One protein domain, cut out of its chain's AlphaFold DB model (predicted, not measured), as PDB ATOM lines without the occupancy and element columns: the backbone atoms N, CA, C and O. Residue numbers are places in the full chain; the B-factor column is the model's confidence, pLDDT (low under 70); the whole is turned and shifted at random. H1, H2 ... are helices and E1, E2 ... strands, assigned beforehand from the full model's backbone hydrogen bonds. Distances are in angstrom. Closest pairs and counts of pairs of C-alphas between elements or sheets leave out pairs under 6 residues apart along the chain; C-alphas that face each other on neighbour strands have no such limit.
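This is residues 186 to 239 of the 453 residues of the protein "Putative lipoprotein" of Treponema primitia (strain ATCC BAA-887 / DSM 12427 / ZAS-2) (UniProt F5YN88). A small twisted sheet of four strands, E1 to E4, has one helix, H1, packed over one face, where it runs along the long strand E2. The tail, residues 229 to 239, has no named element and lies at the end of the domain away from H1. The printed part has 54 residues, with H1 E1 E2 E3 E4 along the chain; the sheet's order is E1 - E2 - E3 - E4, all antiparallel, and the class is mixed. It is compact, with a radius of gyration of the C-alphas of 10.3 A, and spans 28 by 20 by 18 A.

Find C-alpha 210 at (57.068, -44.081, -68.065); from there E2, residues 210 to 215, runs 16.3 A. E3, residues 218 to 223, runs 15.5 A. The edge strands are E1, residues 205 to 207, and E4, residues 226 to 228, which ends at C-alpha 228 at (49.845, -39.553, -77.178). H1, residues 186 to 196, starts at C-alpha 186 at (60.478, -43.971, -74.845) and runs 15.1 A.

The strands form a meander, each the antiparallel neighbour of the one before, in three hairpins. Look for N 215 and O 218, 2.9 A apart, between E2 and E3; N 205 and O 212, 2.9 A, between E1 and E2; and N 223 and O 226, 2.8 A, between E3 and E4. H1 is on the sheet at a height of 8.7 A, making two layers, a helix layer on one face of a sheet. It lies over E2 and, only just, E3, where 3 of its C-alphas fall; it runs along the strands, at 10 degrees to E2 on the local plane. The closest C-alphas of H1 and E2 are those of Glu 187 and Trp 211, 5.3 A apart. In H1 every O i to N i+4 pair is within hydrogen-bond range.

The C-alphas farthest apart are those of Asn 199 and Glu 237, at 28.6 A. The printed part has no cut and no long link. Mean pLDDT of the printed part is 78.0; look for values under 70 at residues 186, 208 to 209, 223 to 225 and 233 to 239.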
ATOM      1  N   ALA A 186      61.255 -45.096 -75.344       65.19
ATOM      2  CA  ALA A 186      60.478 -43.971 -74.845       65.19
ATOM      3  C   ALA A 186      61.376 -42.833 -74.327       65.19
ATOM      4  O   ALA A 186      61.166 -41.692 -74.708       65.19
ATOM      5  N   GLU A 187      62.414 -43.121 -73.538       75.06
ATOM      6  CA  GLU A 187      63.411 -42.133 -73.097       75.06
ATOM      7  C   GLU A 187      64.124 -41.475 -74.270       75.06
ATOM      8  O   GLU A 187      64.202 -40.253 -74.307       75.06
ATOM      9  N   ASP A 188      64.621 -42.257 -75.227       72.56
ATOM     10  CA  ASP A 188      65.380 -41.742 -76.365       72.56
ATOM     11  C   ASP A 188      64.510 -40.850 -77.240       72.56
ATOM     12  O   ASP A 188      64.926 -39.759 -77.624       72.56
ATOM     13  N   MET A 189      63.275 -41.273 -77.505       75.81
ATOM     14  CA  MET A 189      62.330 -40.488 -78.285       75.81
ATOM     15  C   MET A 189      61.886 -39.238 -77.530       75.81
ATOM     16  O   MET A 189      61.855 -38.155 -78.113       75.81
ATOM     17  N   VAL A 190      61.584 -39.350 -76.236       80.75
ATOM     18  CA  VAL A 190      61.184 -38.203 -75.414       80.75
ATOM     19  C   VAL A 190      62.333 -37.196 -75.320       80.75
ATOM     20  O   VAL A 190      62.116 -36.003 -75.515       80.75
ATOM     21  N   LYS A 191      63.569 -37.658 -75.098       83.50
ATOM     22  CA  LYS A 191      64.771 -36.813 -75.098       83.50
ATOM     23  C   LYS A 191      65.037 -36.190 -76.462       83.50
ATOM     24  O   LYS A 191      65.386 -35.015 -76.510       83.50
ATOM     25  N   LEU A 192      64.866 -36.942 -77.552       81.56
ATOM     26  CA  LEU A 192      65.043 -36.445 -78.915       81.56
ATOM     27  C   LEU A 192      64.113 -35.266 -79.187       81.56
ATOM     28  O   LEU A 192      64.580 -34.209 -79.600       81.56
ATOM     29  N   PHE A 193      62.814 -35.430 -78.933       87.25
ATOM     30  CA  PHE A 193      61.838 -34.370 -79.177       87.25
ATOM     31  C   PHE A 193      61.992 -33.205 -78.194       87.25
ATOM     32  O   PHE A 193      61.924 -32.054 -78.624       87.25
ATOM     33  N   ALA A 194      62.292 -33.471 -76.919       88.44
ATOM     34  CA  ALA A 194      62.605 -32.421 -75.949       88.44
ATOM     35  C   ALA A 194      63.839 -31.597 -76.358       88.44
ATOM     36  O   ALA A 194      63.860 -30.383 -76.174       88.44
ATOM     37  N   ALA A 195      64.860 -32.229 -76.946       87.06
ATOM     38  CA  ALA A 195      66.030 -31.528 -77.470       87.06
ATOM     39  C   ALA A 195      65.703 -30.742 -78.752       87.06
ATOM     40  O   ALA A 195      66.047 -29.565 -78.857       87.06
ATOM     41  N   ALA A 196      65.014 -31.381 -79.704       87.25
ATOM     42  CA  ALA A 196      64.676 -30.815 -81.007       87.25
ATOM     43  C   ALA A 196      63.761 -29.584 -80.910       87.25
ATOM     44  O   ALA A 196      63.931 -28.631 -81.666       87.25
ATOM     45  N   TYR A 197      62.838 -29.588 -79.949       90.25
ATOM     46  CA  TYR A 197      61.859 -28.521 -79.738       90.25
ATOM     47  C   TYR A 197      61.910 -28.007 -78.293       90.25
ATOM     48  O   TYR A 197      60.887 -27.857 -77.625       90.25
ATOM     49  N   SER A 198      63.118 -27.730 -77.796       86.00
ATOM     50  CA  SER A 198      63.369 -27.264 -76.417       86.00
ATOM     51  C   SER A 198      62.676 -25.948 -76.036       86.00
ATOM     52  O   SER A 198      62.564 -25.619 -74.858       86.00
ATOM     53  N   ASN A 199      62.190 -25.188 -77.019       84.88
ATOM     54  CA  ASN A 199      61.360 -23.999 -76.824       84.88
ATOM     55  C   ASN A 199      59.870 -24.314 -76.597       84.88
ATOM     56  O   ASN A 199      59.124 -23.419 -76.206       84.88
ATOM     57  N   ARG A 200      59.426 -25.545 -76.880       86.94
ATOM     58  CA  ARG A 200      58.022 -25.984 -76.794       86.94
ATOM     59  C   ARG A 200      57.803 -27.093 -75.773       86.94
ATOM     60  O   ARG A 200      56.750 -27.122 -75.142       86.94
ATOM     61  N   PHE A 201      58.786 -27.970 -75.596       89.75
ATOM     62  CA  PHE A 201      58.705 -29.080 -74.655       89.75
ATOM     63  C   PHE A 201      59.458 -28.815 -73.359       89.75
ATOM     64  O   PHE A 201      60.529 -28.206 -73.338       89.75
ATOM     65  N   SER A 202      58.926 -29.372 -72.274       87.88
ATOM     66  CA  SER A 202      59.703 -29.607 -71.066       87.88
ATOM     67  C   SER A 202      60.879 -30.550 -71.355       87.88
ATOM     68  O   SER A 202      60.829 -31.352 -72.294       87.88
ATOM     69  N   PRO A 203      61.912 -30.560 -70.495       89.19
ATOM     70  CA  PRO A 203      62.844 -31.676 -70.450       89.19
ATOM     71  C   PRO A 203      62.106 -33.013 -70.290       89.19
ATOM     72  O   PRO A 203      61.010 -33.064 -69.726       89.19
ATOM     73  N   ALA A 204      62.733 -34.093 -70.759       86.25
ATOM     74  CA  ALA A 204      62.253 -35.454 -70.551       86.25
ATOM     75  C   ALA A 204      62.191 -35.783 -69.049       86.25
ATOM     76  O   ALA A 204      63.183 -35.606 -68.337       86.25
ATOM     77  N   VAL A 205      61.057 -36.299 -68.577       85.06
ATOM     78  CA  VAL A 205      60.850 -36.684 -67.174       85.06
ATOM     79  C   VAL A 205      60.342 -38.119 -67.097       85.06
ATOM     80  O   VAL A 205      59.407 -38.497 -67.801       85.06
ATOM     81  N   PHE A 206      60.937 -38.912 -66.203       80.88
ATOM     82  CA  PHE A 206      60.411 -40.225 -65.841       80.88
ATOM     83  C   PHE A 206      59.363 -40.078 -64.731       80.88
ATOM     84  O   PHE A 206      59.695 -39.748 -63.590       80.88
ATOM     85  N   GLN A 207      58.096 -40.311 -65.061       72.38
ATOM     86  CA  GLN A 207      56.954 -40.174 -64.158       72.38
ATOM     87  C   GLN A 207      55.873 -41.201 -64.525       72.38
ATOM     88  O   GLN A 207      55.822 -41.686 -65.644       72.38
ATOM     89  N   ASP A 208      55.024 -41.596 -63.571       69.44
ATOM     90  CA  ASP A 208      53.946 -42.576 -63.799       69.44
ATOM     91  C   ASP A 208      54.443 -43.936 -64.333       69.44
ATOM     92  O   ASP A 208      53.692 -44.695 -64.938       69.44
ATOM     93  N   ARG A 209      55.708 -44.269 -64.026       68.50
ATOM     94  CA  ARG A 209      56.443 -45.449 -64.517       68.50
ATOM     95  C   ARG A 209      56.735 -45.431 -66.025       68.50
ATOM     96  O   ARG A 209      57.001 -46.494 -66.580       68.50
ATOM     97  N   ASP A 210      56.734 -44.258 -66.652       72.44
ATOM     98  CA  ASP A 210      57.068 -44.081 -68.065       72.44
ATOM     99  C   ASP A 210      57.892 -42.801 -68.309       72.44
ATOM    100  O   ASP A 210      57.991 -41.923 -67.448       72.44
ATOM    101  N   TRP A 211      58.509 -42.692 -69.484       76.50
ATOM    102  CA  TRP A 211      59.151 -41.460 -69.940       76.50
ATOM    103  C   TRP A 211      58.139 -40.550 -70.621       76.50
ATOM    104  O   TRP A 211      57.386 -40.967 -71.499       76.50
ATOM    105  N   THR A 212      58.146 -39.283 -70.219       82.50
ATOM    106  CA  THR A 212      57.153 -38.294 -70.635       82.50
ATOM    107  C   THR A 212      57.794 -36.943 -70.918       82.50
ATOM    108  O   THR A 212      58.891 -36.634 -70.443       82.50
ATOM    109  N   LEU A 213      57.090 -36.136 -71.701       89.75
ATOM    110  CA  LEU A 213      57.375 -34.721 -71.930       89.75
ATOM    111  C   LEU A 213      56.066 -33.939 -71.863       89.75
ATOM    112  O   LEU A 213      55.003 -34.462 -72.205       89.75
ATOM    113  N   GLU A 214      56.139 -32.693 -71.417       92.12
ATOM    114  CA  GLU A 214      54.996 -31.787 -71.363       92.12
ATOM    115  C   GLU A 214      55.127 -30.694 -72.424       92.12
ATOM    116  O   GLU A 214      56.210 -30.160 -72.655       92.12
ATOM    117  N   MET A 215      54.009 -30.354 -73.062       92.00
ATOM    118  CA  MET A 215      53.868 -29.215 -73.973       92.00
ATOM    119  C   MET A 215      52.500 -28.599 -73.772       92.00
ATOM    120  O   MET A 215      51.499 -29.312 -73.758       92.00
ATOM    121  N   ASP A 216      52.472 -27.275 -73.621       87.12
ATOM    122  CA  ASP A 216      51.244 -26.487 -73.508       87.12
ATOM    123  C   ASP A 216      50.280 -27.021 -72.420       87.12
ATOM    124  O   ASP A 216      49.060 -26.994 -72.560       87.12
ATOM    125  N   GLY A 217      50.840 -27.534 -71.313       87.12
ATOM    126  CA  GLY A 217      50.092 -28.109 -70.186       87.12
ATOM    127  C   GLY A 217      49.571 -29.536 -70.408       87.12
ATOM    128  O   GLY A 217      48.894 -30.077 -69.535       87.12
ATOM    129  N   VAL A 218      49.889 -30.155 -71.547       89.56
ATOM    130  CA  VAL A 218      49.530 -31.537 -71.885       89.56
ATOM    131  C   VAL A 218      50.752 -32.434 -71.743       89.56
ATOM    132  O   VAL A 218      51.826 -32.132 -72.264       89.56
ATOM    133  N   ARG A 219      50.573 -33.567 -71.064       88.12
ATOM    134  CA  ARG A 219      51.594 -34.607 -70.935       88.12
ATOM    135  C   ARG A 219      51.476 -35.629 -72.056       88.12
ATOM    136  O   ARG A 219      50.391 -36.148 -72.317       88.12
ATOM    137  N   TRP A 220      52.611 -35.951 -72.660       87.88
ATOM    138  CA  TRP A 220      52.722 -36.870 -73.782       87.88
ATOM    139  C   TRP A 220      53.516 -38.113 -73.387       87.88
ATOM    140  O   TRP A 220      54.610 -38.015 -72.830       87.88
ATOM    141  N   TYR A 221      52.955 -39.271 -73.720       80.81
ATOM    142  CA  TYR A 221      53.521 -40.596 -73.492       80.81
ATOM    143  C   TYR A 221      53.941 -41.202 -74.824       80.81
ATOM    144  O   TYR A 221      53.227 -41.057 -75.820       80.81
ATOM    145  N   TYR A 222      55.074 -41.900 -74.845       73.50
ATOM    146  CA  TYR A 222      55.523 -42.592 -76.044       73.50
ATOM    147  C   TYR A 222      54.972 -44.023 -76.090       73.50
ATOM    148  O   TYR A 222      55.410 -44.901 -75.349       73.50
ATOM    149  N   ALA A 223      54.036 -44.282 -77.001       62.94
ATOM    150  CA  ALA A 223      53.390 -45.578 -77.171       62.94
ATOM    151  C   ALA A 223      53.395 -45.999 -78.647       62.94
ATOM    152  O   ALA A 223      52.852 -45.306 -79.504       62.94
ATOM    153  N   GLN A 224      53.999 -47.157 -78.944       58.00
ATOM    154  CA  GLN A 224      53.995 -47.781 -80.282       58.00
ATOM    155  C   GLN A 224      54.365 -46.807 -81.418       58.00
ATOM    156  O   GLN A 224      53.627 -46.640 -82.392       58.00
ATOM    157  N   GLY A 225      55.485 -46.096 -81.272       61.44
ATOM    158  CA  GLY A 225      55.944 -45.156 -82.296       61.44
ATOM    159  C   GLY A 225      55.292 -43.776 -82.249       61.44
ATOM    160  O   GLY A 225      55.677 -42.930 -83.043       61.44
ATOM    161  N   ARG A 226      54.330 -43.523 -81.354       71.88
ATOM    162  CA  ARG A 226      53.559 -42.271 -81.286       71.88
ATOM    163  C   ARG A 226      53.738 -41.584 -79.946       71.88
ATOM    164  O   ARG A 226      53.955 -42.241 -78.936       71.88
ATOM    165  N   PHE A 227      53.553 -40.271 -79.943       77.31
ATOM    166  CA  PHE A 227      53.339 -39.504 -78.723       77.31
ATOM    167  C   PHE A 227      51.851 -39.233 -78.568       77.31
ATOM    168  O   PHE A 227      51.232 -38.679 -79.477       77.31
ATOM    169  N   LEU A 228      51.281 -39.636 -77.435       79.69
ATOM    170  CA  LEU A 228      49.845 -39.553 -77.178       79.69
ATOM    171  C   LEU A 228      49.573 -39.043 -75.760       79.69
ATOM    172  O   LEU A 228      50.326 -39.379 -74.840       79.69
ATOM    173  N   PRO A 229      48.488 -38.281 -75.549       82.62
ATOM    174  CA  PRO A 229      47.947 -38.060 -74.216       82.62
ATOM    175  C   PRO A 229      47.536 -39.384 -73.560       82.62
ATOM    176  O   PRO A 229      47.252 -40.377 -74.237       82.62
ATOM    177  N   GLN A 230      47.447 -39.404 -72.230       76.00
ATOM    178  CA  GLN A 230      47.087 -40.610 -71.471       76.00
ATOM    179  C   GLN A 230      45.749 -41.230 -71.923       76.00
ATOM    180  O   GLN A 230      45.605 -42.452 -71.969       76.00
ATOM    181  N   GLU A 231      44.781 -40.387 -72.283       74.50
ATOM    182  CA  GLU A 231      43.448 -40.772 -72.765       74.50
ATOM    183  C   GLU A 231      43.421 -41.367 -74.181       74.50
ATOM    184  O   GLU A 231      42.397 -41.905 -74.600       74.50
ATOM    185  N   ASP A 232      44.537 -41.315 -74.899       71.06
ATOM    186  CA  ASP A 232      44.683 -41.856 -76.250       71.06
ATOM    187  C   ASP A 232      45.714 -42.988 -76.310       71.06
ATOM    188  O   ASP A 232      45.685 -43.818 -77.219       71.06
ATOM    189  N   ALA A 233      46.580 -43.095 -75.298       64.19
ATOM    190  CA  ALA A 233      47.636 -44.102 -75.211       64.19
ATOM    191  C   ALA A 233      47.129 -45.560 -75.222       64.19
ATOM    192  O   ALA A 233      47.909 -46.471 -75.493       64.19
ATOM    193  N   TYR A 234      45.835 -45.799 -74.960       60.88
ATOM    194  CA  TYR A 234      45.213 -47.130 -75.044       60.88
ATOM    195  C   TYR A 234      44.636 -47.479 -76.430       60.88
ATOM    196  O   TYR A 234      44.195 -48.611 -76.614       60.88
ATOM    197  N   ARG A 235      44.632 -46.537 -77.387       62.84
ATOM    198  CA  ARG A 235      44.245 -46.739 -78.802       62.84
ATOM    199  C   ARG A 235      45.271 -46.116 -79.763       62.84
ATOM    200  O   ARG A 235      44.905 -45.304 -80.617       62.84
ATOM    201  N   PRO A 236      46.574 -46.426 -79.635       58.94
ATOM    202  CA  PRO A 236      47.606 -45.797 -80.455       58.94
ATOM    203  C   PRO A 236      47.399 -46.015 -81.959       58.94
ATOM    204  O   PRO A 236      47.753 -45.154 -82.763       58.94
ATOM    205  N   GLU A 237      46.773 -47.121 -82.350       59.03
ATOM    206  CA  GLU A 237      46.432 -47.438 -83.729       59.03
ATOM    207  C   GLU A 237      45.488 -46.425 -84.383       59.03
ATOM    208  O   GLU A 237      45.456 -46.370 -85.605       59.03
ATOM    209  N   ASP A 238      44.756 -45.594 -83.636       65.25
ATOM    210  CA  ASP A 238      43.875 -44.567 -84.215       65.25
ATOM    211  C   ASP A 238      44.647 -43.322 -84.698       65.25
ATOM    212  O   ASP A 238      44.094 -42.471 -85.401       65.25
ATOM    213  N   PHE A 239      45.945 -43.234 -84.390       66.50
ATOM    214  CA  PHE A 239      46.779 -42.063 -84.654       66.50
ATOM    215  C   PHE A 239      47.942 -42.375 -85.592       66.50
ATOM    216  O   PHE A 239      48.408 -43.512 -85.701       66.50
TER     217      PHE A 239